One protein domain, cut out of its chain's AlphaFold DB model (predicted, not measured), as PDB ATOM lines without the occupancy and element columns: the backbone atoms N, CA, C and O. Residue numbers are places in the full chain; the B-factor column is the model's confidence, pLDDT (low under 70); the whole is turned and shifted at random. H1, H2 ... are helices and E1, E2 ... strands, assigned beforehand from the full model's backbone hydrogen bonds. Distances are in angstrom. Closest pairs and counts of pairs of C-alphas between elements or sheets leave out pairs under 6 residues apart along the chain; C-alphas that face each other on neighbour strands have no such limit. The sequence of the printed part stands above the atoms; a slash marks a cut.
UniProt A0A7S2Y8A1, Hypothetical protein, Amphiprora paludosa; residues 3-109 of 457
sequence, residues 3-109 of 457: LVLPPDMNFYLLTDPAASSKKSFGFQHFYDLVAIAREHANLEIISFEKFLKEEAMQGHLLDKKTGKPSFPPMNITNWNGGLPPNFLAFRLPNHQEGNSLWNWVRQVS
ATOM      1  N   LEU A   3     179.553 178.443 171.464       94.25
ATOM      2  CA  LEU A   3     178.456 178.013 170.598       94.25
ATOM      3  C   LEU A   3     177.427 177.233 171.420       94.25
ATOM      4  O   LEU A   3     177.723 176.169 171.960       94.25
ATOM      5  N   VAL A   4     176.198 177.735 171.470       95.31
ATOM      6  CA  VAL A   4     175.083 177.044 172.125       95.31
ATOM      7  C   VAL A   4     174.294 176.269 171.076       95.31
ATOM      8  O   VAL A   4     173.712 176.858 170.163       95.31
ATOM      9  N   LEU A   5     174.263 174.942 171.196       94.00
ATOM     10  CA  LEU A   5     173.452 174.095 170.324       94.00
ATOM     11  C   LEU A   5     171.970 174.254 170.669       94.00
ATOM     12  O   LEU A   5     171.646 174.300 171.857       94.00
ATOM     13  N   PRO A   6     171.059 174.298 169.679       91.12
ATOM     14  CA  PRO A   6     169.631 174.308 169.966       91.12
ATOM     15  C   PRO A   6     169.199 172.999 170.652       91.12
ATOM     16  O   PRO A   6     169.871 171.977 170.484       91.12
ATOM     17  N   PRO A   7     168.073 173.005 171.388       91.31
ATOM     18  CA  PRO A   7     167.498 171.788 171.955       91.31
ATOM     19  C   PRO A   7     167.225 170.722 170.892       91.31
ATOM     20  O   PRO A   7     166.989 171.043 169.723       91.31
ATOM     21  N   ASP A   8     167.180 169.460 171.313       90.94
ATOM     22  CA  ASP A   8     166.761 168.361 170.448       90.94
ATOM     23  C   ASP A   8     165.342 168.616 169.919       90.94
ATOM     24  O   ASP A   8     164.426 168.951 170.677       90.94
ATOM     25  N   MET A   9     165.139 168.414 168.617       85.50
ATOM     26  CA  MET A   9     163.854 168.639 167.954       85.50
ATOM     27  C   MET A   9     163.429 167.425 167.135       85.50
ATOM     28  O   MET A   9     164.239 166.601 166.717       85.50
ATOM     29  N   ASN A  10     162.134 167.347 166.850       81.50
ATOM     30  CA  ASN A  10     161.586 166.367 165.923       81.50
ATOM     31  C   ASN A  10     161.908 166.805 164.487       81.50
ATOM     32  O   ASN A  10     161.334 167.772 163.973       81.50
ATOM     33  N   PHE A  11     162.844 166.113 163.843       79.75
ATOM     34  CA  PHE A  11     163.209 166.386 162.457       79.75
ATOM     35  C   PHE A  11     162.192 165.753 161.502       79.75
ATOM     36  O   PHE A  11     161.841 164.581 161.617       79.75
ATOM     37  N   TYR A  12     161.708 166.546 160.541       74.50
ATOM     38  CA  TYR A  12     160.783 166.084 159.504       74.50
ATOM     39  C   TYR A  12     161.366 164.859 158.772       74.50
ATOM     40  O   TYR A  12     162.534 164.881 158.393       74.50
ATOM     41  N   LEU A  13     160.552 163.811 158.589       73.44
ATOM     42  CA  LEU A  13     160.904 162.493 158.014       73.44
ATOM     43  C   LEU A  13     161.846 161.599 158.839       73.44
ATOM     44  O   LEU A  13     162.031 160.447 158.463       73.44
ATOM     45  N   LEU A  14     162.386 162.073 159.965       74.75
ATOM     46  CA  LEU A  14     163.102 161.231 160.939       74.75
ATOM     47  C   LEU A  14     162.217 160.836 162.128       74.75
ATOM     48  O   LEU A  14     162.672 160.228 163.082       74.75
ATOM     49  N   THR A  15     160.939 161.203 162.092       62.69
ATOM     50  CA  THR A  15     159.943 160.805 163.086       62.69
ATOM     51  C   THR A  15     158.890 159.929 162.422       62.69
ATOM     52  O   THR A  15     157.729 160.330 162.309       62.69
ATOM     53  N   ASP A  16     159.296 158.768 161.915       58.00
ATOM     54  CA  ASP A  16     158.339 157.719 161.565       58.00
ATOM     55  C   ASP A  16     157.963 156.975 162.859       58.00
ATOM     56  O   ASP A  16     158.843 156.410 163.510       58.00
ATOM     57  N   PRO A  17     156.688 156.973 163.290       47.75
ATOM     58  CA  PRO A  17     156.270 156.274 164.503       47.75
ATOM     59  C   PRO A  17     156.550 154.760 164.492       47.75
ATOM     60  O   PRO A  17     156.492 154.153 165.561       47.75
ATOM     61  N   ALA A  18     156.855 154.159 163.334       51.75
ATOM     62  CA  ALA A  18     157.194 152.742 163.207       51.75
ATOM     63  C   ALA A  18     158.696 152.421 163.379       51.75
ATOM     64  O   ALA A  18     159.042 151.246 163.511       51.75
ATOM     65  N   ALA A  19     159.588 153.420 163.388       53.94
ATOM     66  CA  ALA A  19     161.038 153.217 163.368       53.94
ATOM     67  C   ALA A  19     161.734 153.902 164.564       53.94
ATOM     68  O   ALA A  19     161.947 155.109 164.593       53.94
ATOM     69  N   SER A  20     162.150 153.083 165.533       56.81
ATOM     70  CA  SER A  20     162.911 153.443 166.744       56.81
ATOM     71  C   SER A  20     162.151 154.148 167.885       56.81
ATOM     72  O   SER A  20     161.122 154.800 167.714       56.81
ATOM     73  N   SER A  21     162.704 154.013 169.097       61.44
ATOM     74  CA  SER A  21     162.228 154.665 170.322       61.44
ATOM     75  C   SER A  21     162.547 156.163 170.388       61.44
ATOM     76  O   SER A  21     161.918 156.879 171.173       61.44
ATOM     77  N   LYS A  22     163.502 156.660 169.588       76.62
ATOM     78  CA  LYS A  22     163.958 158.051 169.637       76.62
ATOM     79  C   LYS A  22     163.243 158.897 168.592       76.62
ATOM     80  O   LYS A  22     163.245 158.580 167.411       76.62
ATOM     81  N   LYS A  23     162.630 159.994 169.049       78.81
ATOM     82  CA  LYS A  23     161.825 160.896 168.206       78.81
ATOM     83  C   LYS A  23     162.417 162.300 168.069       78.81
ATOM     84  O   LYS A  23     162.043 163.020 167.152       78.81
ATOM     85  N   SER A  24     163.344 162.676 168.948       85.56
ATOM     86  CA  SER A  24     163.990 163.988 168.956       85.56
ATOM     87  C   SER A  24     165.494 163.859 168.743       85.56
ATOM     88  O   SER A  24     166.139 162.984 169.326       85.56
ATOM     89  N   PHE A  25     166.052 164.757 167.937       89.50
ATOM     90  CA  PHE A  25     167.462 164.768 167.577       89.50
ATOM     91  C   PHE A  25     168.024 166.194 167.634       89.50
ATOM     92  O   PHE A  25     167.412 167.140 167.142       89.50
ATOM     93  N   GLY A  26     169.205 166.343 168.226       90.19
ATOM     94  CA  GLY A  26     170.115 167.477 168.047       90.19
ATOM     95  C   GLY A  26     171.292 167.147 167.121       90.19
ATOM     96  O   GLY A  26     171.472 165.998 166.707       90.19
ATOM     97  N   PHE A  27     172.114 168.150 166.805       91.50
ATOM     98  CA  PHE A  27     173.262 168.016 165.896       91.50
ATOM     99  C   PHE A  27     174.311 167.001 166.374       91.50
ATOM    100  O   PHE A  27     174.909 166.310 165.554       91.50
ATOM    101  N   GLN A  28     174.477 166.849 167.687       90.88
ATOM    102  CA  GLN A  28     175.396 165.895 168.310       90.88
ATOM    103  C   GLN A  28     175.097 164.423 167.981       90.88
ATOM    104  O   GLN A  28     175.942 163.567 168.195       90.88
ATOM    105  N   HIS A  29     173.904 164.108 167.462       91.81
ATOM    106  CA  HIS A  29     173.567 162.744 167.033       91.81
ATOM    107  C   HIS A  29     174.090 162.397 165.641       91.81
ATOM    108  O   HIS A  29     174.059 161.230 165.266       91.81
ATOM    109  N   PHE A  30     174.516 163.396 164.867       93.62
ATOM    110  CA  PHE A  30     174.971 163.221 163.487       93.62
ATOM    111  C   PHE A  30     176.425 163.653 163.295       93.62
ATOM    112  O   PHE A  30     177.079 163.162 162.379       93.62
ATOM    113  N   TYR A  31     176.927 164.550 164.147       94.31
ATOM    114  CA  TYR A  31     178.273 165.113 164.096       94.31
ATOM    115  C   TYR A  31     179.006 164.866 165.416       94.31
ATOM    116  O   TYR A  31     178.399 164.967 166.483       94.31
ATOM    117  N   ASP A  32     180.315 164.618 165.356       91.19
ATOM    118  CA  ASP A  32     181.144 164.458 166.556       91.19
ATOM    119  C   ASP A  32     181.558 165.819 167.135       91.19
ATOM    120  O   ASP A  32     182.699 166.264 167.040       91.19
ATOM    121  N   LEU A  33     180.598 166.514 167.745       89.88
ATOM    122  CA  LEU A  33     180.824 167.847 168.313       89.88
ATOM    123  C   LEU A  33     181.796 167.831 169.509       89.88
ATOM    124  O   LEU A  33     182.373 168.863 169.846       89.88
ATOM    125  N   VAL A  34     182.001 166.666 170.135       85.31
ATOM    126  CA  VAL A  34     182.947 166.491 171.245       85.31
ATOM    127  C   VAL A  34     184.380 166.405 170.724       85.31
ATOM    128  O   VAL A  34     185.289 166.931 171.364       85.31
ATOM    129  N   ALA A  35     184.613 165.752 169.582       87.19
ATOM    130  CA  ALA A  35     185.902 165.820 168.896       87.19
ATOM    131  C   ALA A  35     186.219 167.258 168.474       87.19
ATOM    132  O   ALA A  35     187.286 167.755 168.820       87.19
ATOM    133  N   ILE A  36     185.255 167.968 167.873       89.38
ATOM    134  CA  ILE A  36     185.428 169.376 167.475       89.38
ATOM    135  C   ILE A  36     185.894 170.244 168.656       89.38
ATOM    136  O   ILE A  36     186.886 170.960 168.541       89.38
ATOM    137  N   ALA A  37     185.205 170.171 169.798       85.69
ATOM    138  CA  ALA A  37     185.556 170.968 170.975       85.69
ATOM    139  C   ALA A  37     186.909 170.567 171.603       85.69
ATOM    140  O   ALA A  37     187.566 171.397 172.226       85.69
ATOM    141  N   ARG A  38     187.346 169.307 171.446       86.00
ATOM    142  CA  ARG A  38     188.662 168.835 171.919       86.00
ATOM    143  C   ARG A  38     189.805 169.261 171.004       86.00
ATOM    144  O   ARG A  38     190.875 169.601 171.495       86.00
ATOM    145  N   GLU A  39     189.586 169.220 169.695       87.12
ATOM    146  CA  GLU A  39     190.586 169.563 168.678       87.12
ATOM    147  C   GLU A  39     190.828 171.078 168.602       87.12
ATOM    148  O   GLU A  39     191.926 171.516 168.263       87.12
ATOM    149  N   HIS A  40     189.828 171.884 168.974       88.00
ATOM    150  CA  HIS A  40     189.877 173.343 168.895       88.00
ATOM    151  C   HIS A  40     189.682 173.972 170.275       88.00
ATOM    152  O   HIS A  40     188.565 174.312 170.654       88.00
ATOM    153  N   ALA A  41     190.780 174.201 171.002       83.06
ATOM    154  CA  ALA A  41     190.763 174.717 172.381       83.06
ATOM    155  C   ALA A  41     189.976 176.033 172.574       83.06
ATOM    156  O   ALA A  41     189.496 176.314 173.669       83.06
ATOM    157  N   ASN A  42     189.830 176.834 171.514       84.44
ATOM    158  CA  ASN A  42     189.108 178.109 171.539       84.44
ATOM    159  C   ASN A  42     187.645 178.006 171.065       84.44
ATOM    160  O   ASN A  42     186.957 179.028 170.995       84.44
ATOM    161  N   LEU A  43     187.167 176.807 170.720       89.31
ATOM    162  CA  LEU A  43     185.787 176.550 170.323       89.31
ATOM    163  C   LEU A  43     185.076 175.735 171.401       89.31
ATOM    164  O   LEU A  43     185.071 174.506 171.400       89.31
ATOM    165  N   GLU A  44     184.412 176.445 172.305       91.62
ATOM    166  CA  GLU A  44     183.532 175.814 173.276       91.62
ATOM    167  C   GLU A  44     182.137 175.610 172.673       91.62
ATOM    168  O   GLU A  44     181.546 176.536 172.106       91.62
ATOM    169  N   ILE A  45     181.602 174.397 172.815       93.00
ATOM    170  CA  ILE A  45     180.249 174.032 172.390       93.00
ATOM    171  C   ILE A  45     179.494 173.495 173.606       93.00
ATOM    172  O   ILE A  45     179.933 172.534 174.238       93.00
ATOM    173  N   ILE A  46     178.343 174.088 173.919       94.00
ATOM    174  CA  ILE A  46     177.491 173.671 175.039       94.00
ATOM    175  C   ILE A  46     176.060 173.391 174.583       94.00
ATOM    176  O   ILE A  46     175.596 173.891 173.557       94.00
ATOM    177  N   SER A  47     175.337 172.585 175.360       95.06
ATOM    178  CA  SER A  47     173.906 172.382 175.143       95.06
ATOM    179  C   SER A  47     173.107 173.622 175.547       95.06
ATOM    180  O   SER A  47     173.509 174.380 176.434       95.06
ATOM    181  N   PHE A  48     171.925 173.793 174.949       95.12
ATOM    182  CA  PHE A  48     170.992 174.846 175.351       95.12
ATOM    183  C   PHE A  48     170.618 174.770 176.836       95.12
ATOM    184  O   PHE A  48     170.532 175.789 177.510       95.12
ATOM    185  N   GLU A  49     170.438 173.560 177.371       95.81
ATOM    186  CA  GLU A  49     170.122 173.366 178.787       95.81
ATOM    187  C   GLU A  49     171.253 173.847 179.704       95.81
ATOM    188  O   GLU A  49     170.977 174.495 180.714       95.81
ATOM    189  N   LYS A  50     172.515 173.558 179.350       96.62
ATOM    190  CA  LYS A  50     173.680 174.035 180.104       96.62
ATOM    191  C   LYS A  50     173.727 175.563 180.095       96.62
ATOM    192  O   LYS A  50     173.796 176.162 181.162       96.62
ATOM    193  N   PHE A  51     173.559 176.178 178.923       97.31
ATOM    194  CA  PHE A  51     173.450 177.633 178.790       97.31
ATOM    195  C   PHE A  51     172.350 178.221 179.692       97.31
ATOM    196  O   PHE A  51     172.597 179.176 180.424       97.31
ATOM    197  N   LEU A  52     171.146 177.637 179.703       97.25
ATOM    198  CA  LEU A  52     170.072 178.131 180.568       97.25
ATOM    199  C   LEU A  52     170.409 177.992 182.059       97.25
ATOM    200  O   LEU A  52     170.111 178.900 182.827       97.25
ATOM    201  N   LYS A  53     171.036 176.893 182.486       97.81
ATOM    202  CA  LYS A  53     171.415 176.674 183.894       97.81
ATOM    203  C   LYS A  53     172.515 177.623 184.377       97.81
ATOM    204  O   LYS A  53     172.444 178.104 185.509       97.81
ATOM    205  N   GLU A  54     173.519 177.855 183.539       97.19
ATOM    206  CA  GLU A  54     174.734 178.590 183.909       97.19
ATOM    207  C   GLU A  54     174.612 180.096 183.681       97.19
ATOM    208  O   GLU A  54     175.155 180.865 184.465       97.19
ATOM    209  N   GLU A  55     173.844 180.531 182.680       96.62
ATOM    210  CA  GLU A  55     173.675 181.957 182.379       96.62
ATOM    211  C   GLU A  55     172.297 182.474 182.795       96.62
ATOM    212  O   GLU A  55     172.173 183.434 183.560       96.62
ATOM    213  N   ALA A  56     171.228 181.832 182.320       95.88
ATOM    214  CA  ALA A  56     169.878 182.354 182.520       95.88
ATOM    215  C   ALA A  56     169.422 182.249 183.980       95.88
ATOM    216  O   ALA A  56     168.969 183.230 184.566       95.88
ATOM    217  N   MET A  57     169.576 181.074 184.592       97.38
ATOM    218  CA  MET A  57     169.128 180.825 185.966       97.38
ATOM    219  C   MET A  57     169.996 181.517 187.023       97.38
ATOM    220  O   MET A  57     169.529 181.710 188.141       97.38
ATOM    221  N   GLN A  58     171.212 181.945 186.669       97.19
ATOM    222  CA  GLN A  58     172.071 182.765 187.532       97.19
ATOM    223  C   GLN A  58     171.738 184.265 187.447       97.19
ATOM    224  O   GLN A  58     172.329 185.079 188.149       97.19
ATOM    225  N   GLY A  59     170.775 184.653 186.599       96.06
ATOM    226  CA  GLY A  59     170.354 186.043 186.438       96.06
ATOM    227  C   GLY A  59     171.311 186.897 185.601       96.06
ATOM    228  O   GLY A  59     171.202 188.122 185.631       96.06
ATOM    229  N   HIS A  60     172.224 186.282 184.839       96.75
ATOM    230  CA  HIS A  60     173.158 187.007 183.967       96.75
ATOM    231  C   HIS A  60     172.488 187.557 182.698       96.75
ATOM    232  O   HIS A  60     173.023 188.449 182.039       96.75
ATOM    233  N   LEU A  61     171.314 187.029 182.338       96.94
ATOM    234  CA  LEU A  61     170.563 187.462 181.164       96.94
ATOM    235  C   LEU A  61     169.598 188.586 181.531       96.94
ATOM    236  O   LEU A  61     168.657 188.391 182.300       96.94
ATOM    237  N   LEU A  62     169.832 189.766 180.961       96.50
ATOM    238  CA  LEU A  62     169.043 190.962 181.230       96.50
ATOM    239  C   LEU A  62     167.996 191.174 180.137       96.50
ATOM    240  O   LEU A  62     168.299 191.108 178.945       96.50
ATOM    241  N   ASP A  63     166.767 191.481 180.539       95.50
ATOM    242  CA  ASP A  63     165.745 191.947 179.610       95.50
ATOM    243  C   ASP A  63     166.137 193.327 179.060       95.50
ATOM    244  O   ASP A  63     166.365 194.277 179.812       95.50
ATOM    245  N   LYS A  64     166.190 193.456 177.730       92.44
ATOM    246  CA  LYS A  64     166.643 194.686 177.059       92.44
ATOM    247  C   LYS A  64     165.777 195.917 177.332       92.44
ATOM    248  O   LYS A  64     166.258 197.029 177.141       92.44
ATOM    249  N   LYS A  65     164.504 195.754 177.712       93.44
ATOM    250  CA  LYS A  65     163.593 196.882 177.974       93.44
ATOM    251  C   LYS A  65     163.713 197.380 179.408       93.44
ATOM    252  O   LYS A  65     163.597 198.575 179.653       93.44
ATOM    253  N   THR A  66     163.895 196.464 180.351       96.12
ATOM    254  CA  THR A  66     163.861 196.756 181.788       96.12
ATOM    255  C   THR A  66     165.247 196.828 182.423       96.12
ATOM    256  O   THR A  66     165.374 197.384 183.511       96.12
ATOM    257  N   GLY A  67     166.268 196.254 181.781       95.06
ATOM    258  CA  GLY A  67     167.623 196.118 182.318       95.06
ATOM    259  C   GLY A  67     167.730 195.158 183.507       95.06
ATOM    260  O   GLY A  67     168.770 195.110 184.157       95.06
ATOM    261  N   LYS A  68     166.663 194.417 183.827       96.94
ATOM    262  CA  LYS A  68     166.604 193.503 184.975       96.94
ATOM    263  C   LYS A  68     166.865 192.058 184.543       96.94
ATOM    264  O   LYS A  68     166.556 191.722 183.398       96.94
ATOM    265  N   PRO A  69     167.367 191.196 185.450       97.31
ATOM    266  CA  PRO A  69     167.447 189.760 185.205       97.31
ATOM    267  C   PRO A  69     166.111 189.186 184.726       97.31
ATOM    268  O   PRO A  69     165.056 189.514 185.274       97.31
ATOM    269  N   SER A  70     166.166 188.339 183.702       96.38
ATOM    270  CA  SER A  70     165.013 187.691 183.082       96.38
ATOM    271  C   SER A  70     165.267 186.197 182.917       96.38
ATOM    272  O   SER A  70     166.363 185.774 182.556       96.38
ATOM    273  N   PHE A  71     164.235 185.393 183.164       96.06
ATOM    274  CA  PHE A  71     164.334 183.937 183.271       96.06
ATOM    275  C   PHE A  71     163.540 183.239 182.165       96.06
ATOM    276  O   PHE A  71     162.522 183.780 181.717       96.06
ATOM    277  N   PRO A  72     163.970 182.040 181.727       93.62
ATOM    278  CA  PRO A  72     163.265 181.298 180.692       93.62
ATOM    279  C   PRO A  72     161.820 180.991 181.120       93.62
ATOM    280  O   PRO A  72     161.542 180.872 182.317       93.62
ATOM    281  N   PRO A  73     160.883 180.821 180.169       91.06
ATOM    282  CA  PRO A  73     159.479 180.575 180.485       91.06
ATOM    283  C   PRO A  73     159.293 179.402 181.448       91.06
ATOM    284  O   PRO A  73     159.882 178.335 181.266       91.06
ATOM    285  N   MET A  74     158.459 179.612 182.472       89.88
ATOM    286  CA  MET A  74     158.202 178.644 183.549       89.88
ATOM    287  C   MET A  74     159.467 178.184 184.304       89.88
ATOM    288  O   MET A  74     159.429 177.161 184.981       89.88
ATOM    289  N   ASN A  75     160.584 178.916 184.197       92.25
ATOM    290  CA  ASN A  75     161.896 178.546 184.738       92.25
ATOM    291  C   ASN A  75     162.391 177.164 184.266       92.25
ATOM    292  O   ASN A  75     163.125 176.475 184.974       92.25
ATOM    293  N   ILE A  76     161.982 176.743 183.065       91.12
ATOM    294  CA  ILE A  76     162.384 175.463 182.478       91.12
ATOM    295  C   ILE A  76     163.741 175.612 181.791       91.12
ATOM    296  O   ILE A  76     163.928 176.481 180.938       91.12
ATOM    297  N   THR A  77     164.670 174.705 182.102       93.69
ATOM    298  CA  THR A  77     165.990 174.641 181.453       93.69
ATOM    299  C   THR A  77     166.094 173.540 180.398       93.69
ATOM    300  O   THR A  77     166.864 173.674 179.453       93.69
ATOM    301  N   ASN A  78     165.330 172.452 180.520       92.94
ATOM    302  CA  ASN A  78     165.346 171.355 179.551       92.94
ATOM    303  C   ASN A  78     164.187 171.493 178.553       92.94
ATOM    304  O   ASN A  78     163.025 171.322 178.913       92.94
ATOM    305  N   TRP A  79     164.527 171.772 177.295       90.06
ATOM    306  CA  TRP A  79     163.576 171.954 176.193       90.06
ATOM    307  C   TRP A  79     163.672 170.859 175.118       90.06
ATOM    308  O   TRP A  79     163.043 170.971 174.063       90.06
ATOM    309  N   ASN A  80     164.444 169.797 175.363       89.00
ATOM    310  CA  ASN A  80     164.645 168.704 174.411       89.00
ATOM    311  C   ASN A  80     163.326 167.973 174.127       89.00
ATOM    312  O   ASN A  80     162.635 167.539 175.047       89.00
ATOM    313  N   GLY A  81     162.954 167.859 172.849       82.31
ATOM    314  CA  GLY A  81     161.718 167.207 172.397       82.31
ATOM    315  C   GLY A  81     160.417 167.944 172.758       82.31
ATOM    316  O   GLY A  81     159.351 167.544 172.296       82.31
ATOM    317  N   GLY A  82     160.490 169.023 173.545       75.94
ATOM    318  CA  GLY A  82     159.335 169.802 174.003       75.94
ATOM    319  C   GLY A  82     158.918 170.930 173.057       75.94
ATOM    320  O   GLY A  82     157.861 171.533 173.237       75.94
ATOM    321  N   LEU A  83     159.734 171.235 172.043       77.25
ATOM    322  CA  LEU A  83     159.411 172.251 171.045       77.25
ATOM    323  C   LEU A  83     158.570 171.644 169.911       77.25
ATOM    324  O   LEU A  83     158.926 170.585 169.384       77.25
ATOM    325  N   PRO A  84     157.476 172.308 169.485       67.62
ATOM    326  CA  PRO A  84     156.741 171.863 168.314       67.62
ATOM    327  C   PRO A  84     157.676 171.884 167.094       67.62
ATOM    328  O   PRO A  84     158.514 172.784 166.981       67.62
ATOM    329  N   PRO A  85     157.537 170.935 166.152       65.12
ATOM    330  CA  PRO A  85     158.311 170.960 164.922       65.12
ATOM    331  C   PRO A  85     158.172 172.312 164.214       65.12
ATOM    332  O   PRO A  85     157.062 172.833 164.083       65.12
ATOM    333  N   ASN A  86     159.277 172.847 163.688       61.16
ATOM    334  CA  ASN A  86     159.296 174.156 163.019       61.16
ATOM    335  C   ASN A  86     158.249 174.290 161.893       61.16
ATOM    336  O   ASN A  86     157.770 175.388 161.631       61.16
ATOM    337  N   PHE A  87     157.865 173.188 161.238       58.09
ATOM    338  CA  PHE A  87     156.822 173.181 160.204       58.09
ATOM    339  C   PHE A  87     155.385 173.152 160.765       58.09
ATOM    340  O   PHE A  87     154.460 173.583 160.079       58.09
ATOM    341  N   LEU A  88     155.175 172.657 161.993       55.34
ATOM    342  CA  LEU A  88     153.874 172.674 162.679       55.34
ATOM    343  C   LEU A  88     153.602 173.999 163.387       55.34
ATOM    344  O   LEU A  88     152.436 174.350 163.551       55.34
ATOM    345  N   ALA A  89     154.641 174.768 163.726       53.59
ATOM    346  CA  ALA A  89     154.487 176.132 164.231       53.59
ATOM    347  C   ALA A  89     153.644 177.024 163.286       53.59
ATOM    348  O   ALA A  89     152.962 177.930 163.749       53.59
ATOM    349  N   PHE A  90     153.604 176.714 161.981       47.62
ATOM    350  CA  PHE A  90     152.760 177.386 160.980       47.62
ATOM    351  C   PHE A  90     151.245 177.177 161.192       47.62
ATOM    352  O   PHE A  90     150.445 177.997 160.747       47.62
ATOM    353  N   ARG A  91     150.822 176.080 161.840       50.50
ATOM    354  CA  ARG A  91     149.401 175.701 161.989       50.50
ATOM    355  C   ARG A  91     148.767 176.151 163.311       50.50
ATOM    356  O   ARG A  91     147.600 175.841 163.539       50.50
ATOM    357  N   LEU A  92     149.510 176.831 164.186       52.31
ATOM    358  CA  LEU A  92     148.982 177.297 165.469       52.31
ATOM    359  C   LEU A  92     148.254 178.649 165.305       52.31
ATOM    360  O   LEU A  92     148.798 179.519 164.629       52.31
ATOM    361  N   PRO A  93     147.074 178.859 165.929       44.78
ATOM    362  CA  PRO A  93     146.198 180.014 165.659       44.78
ATOM    363  C   PRO A  93     146.777 181.407 165.972       44.78
ATOM    364  O   PRO A  93     146.258 182.404 165.480       44.78
ATOM    365  N   ASN A  94     147.853 181.501 166.765       47.72
ATOM    366  CA  ASN A  94     148.423 182.771 167.239       47.72
ATOM    367  C   ASN A  94     149.779 183.062 166.572       47.72
ATOM    368  O   ASN A  94     150.825 183.137 167.210       47.72
ATOM    369  N   HIS A  95     149.714 183.216 165.250       47.59
ATOM    370  CA  HIS A  95     150.776 183.282 164.237       47.59
ATOM    371  C   HIS A  95     151.928 184.309 164.397       47.59
ATOM    372  O   HIS A  95     152.730 184.424 163.472       47.59
ATOM    373  N   GLN A  96     152.035 185.070 165.492       41.84
ATOM    374  CA  GLN A  96     153.015 186.173 165.618       41.84
ATOM    375  C   GLN A  96     154.009 186.044 166.771       41.84
ATOM    376  O   GLN A  96     154.999 186.770 166.822       41.84
ATOM    377  N   GLU A  97     153.792 185.092 167.664       43.78
ATOM    378  CA  GLU A  97     154.679 184.841 168.783       43.78
ATOM    379  C   GLU A  97     155.314 183.480 168.528       43.78
ATOM    380  O   GLU A  97     154.619 182.468 168.442       43.78
ATOM    381  N   GLY A  98     156.640 183.432 168.368       53.88
ATOM    382  CA  GLY A  98     157.352 182.155 168.407       53.88
ATOM    383  C   GLY A  98     157.002 181.403 169.696       53.88
ATOM    384  O   GLY A  98     156.340 181.942 170.588       53.88
ATOM    385  N   ASN A  99     157.458 180.155 169.847       69.50
ATOM    386  CA  ASN A  99     157.350 179.502 171.155       69.50
ATOM    387  C   ASN A  99     157.862 180.480 172.231       69.50
ATOM    388  O   ASN A  99     158.887 181.125 172.006       69.50
ATOM    389  N   SER A 100     157.139 180.615 173.349       80.81
ATOM    390  CA  SER A 100     157.475 181.492 174.482       80.81
ATOM    391  C   SER A 100     158.977 181.545 174.789       80.81
ATOM    392  O   SER A 100     159.504 182.616 175.088       80.81
ATOM    393  N   LEU A 101     159.681 180.419 174.619       86.94
ATOM    394  CA  LEU A 101     161.131 180.335 174.727       86.94
ATOM    395  C   LEU A 101     161.865 181.285 173.770       86.94
ATOM    396  O   LEU A 101     162.694 182.071 174.211       86.94
ATOM    397  N   TRP A 102     161.585 181.227 172.468       87.75
ATOM    398  CA  TRP A 102     162.272 182.045 171.467       87.75
ATOM    399  C   TRP A 102     161.925 183.525 171.590       87.75
ATOM    400  O   TRP A 102     162.792 184.371 171.373       87.75
ATOM    401  N   ASN A 103     160.700 183.854 172.012       86.88
ATOM    402  CA  ASN A 103     160.346 185.239 172.331       86.88
ATOM    403  C   ASN A 103     161.180 185.761 173.502       86.88
ATOM    404  O   ASN A 103     161.711 186.866 173.422       86.88
ATOM    405  N   TRP A 104     161.339 184.955 174.554       91.69
ATOM    406  CA  TRP A 104     162.190 185.300 175.685       91.69
ATOM    407  C   TRP A 104     163.669 185.418 175.282       91.69
ATOM    408  O   TRP A 104     164.288 186.435 175.583       91.69
ATOM    409  N   VAL A 105     164.224 184.467 174.513       93.12
ATOM    410  CA  VAL A 105     165.616 184.551 174.019       93.12
ATOM    411  C   VAL A 105     165.845 185.883 173.297       93.12
ATOM    412  O   VAL A 105     166.792 186.600 173.606       93.12
ATOM    413  N   ARG A 106     164.921 186.284 172.414       91.31
ATOM    414  CA  ARG A 106     164.991 187.559 171.673       91.31
ATOM    415  C   ARG A 106     164.933 188.802 172.550       91.31
ATOM    416  O   ARG A 106     165.365 189.867 172.093       91.31
ATOM    417  N   GLN A 107     164.360 188.708 173.748       93.12
ATOM    418  CA  GLN A 107     164.306 189.803 174.718       93.12
ATOM    419  C   GLN A 107     165.631 189.982 175.456       93.12
ATOM    420  O   GLN A 107     165.926 191.107 175.852       93.12
ATOM    421  N   VAL A 108     166.439 188.924 175.573       95.69
ATOM    422  CA  VAL A 108     167.699 188.919 176.336       95.69
ATOM    423  C   VAL A 108     168.967 188.852 175.470       95.69
ATOM    424  O   VAL A 108     170.074 188.848 176.001       95.69
ATOM    425  N   SER A 109     168.842 188.810 174.139       95.38
ATOM    426  CA  SER A 109     169.977 188.725 173.205       95.38
ATOM    427  C   SER A 109     170.036 189.873 172.196       95.38
ATOM    428  O   SER A 109     169.012 190.461 171.828       95.38
TER     429      SER A 109
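Overview. This is residues 3 to 109 of the 457 residues of the protein "Hypothetical protein" of Amphiprora paludosa (UniProt A0A7S2Y8A1). What is the picture? With little regular structure, this is a flat spread of loops around a small parallel strand pair, E1 and E2, with H1 near E2's start and H2 at the pair's end; residues 16 to 21 stick out. What is printed? The 107 residues hold E1, H1, E2, H2, H3 in order, mixed class, 32 in named elements; only just loose, close to compact, radius of gyration of the C-alphas 15.9 A, spans 48 by 45 by 18 A.

Arrangement. How do strands pair? E1, residues 3 to 5, and E2, residues 44 to 47, are parallel at 25 degrees, N 3 and O 44 within hydrogen-bond range at 2.8 A. With H1, residues 33 to 39, between them along the chain, they make a strand-helix-strand unit, its crossover right-handed. And the helices? The closest C-alphas are Ala 37 and Glu 44 for H1 and E2, 5.7 A, and Leu 5 and Phe 48 for E1 and H2, residues 48 to 56, 5.6 A. H3, residues 100 to 108, is apart from these four; in H1, H2 and H3 every O i to N i+4 pair is within hydrogen-bond range.

Along the chain. Where does E1 begin? C-alpha 3 is at (178.456, 178.013, 170.598). Where does H3 end? C-alpha 108 is at (167.699, 188.919, 176.336); H3 is 12.8 A long.

Size, cuts and confidence. Which links are long? E1 to H1 and H2 to H3; the printed part has no cut. Where is confidence low? Residues 15 to 21 and 84 to 99 are under 70.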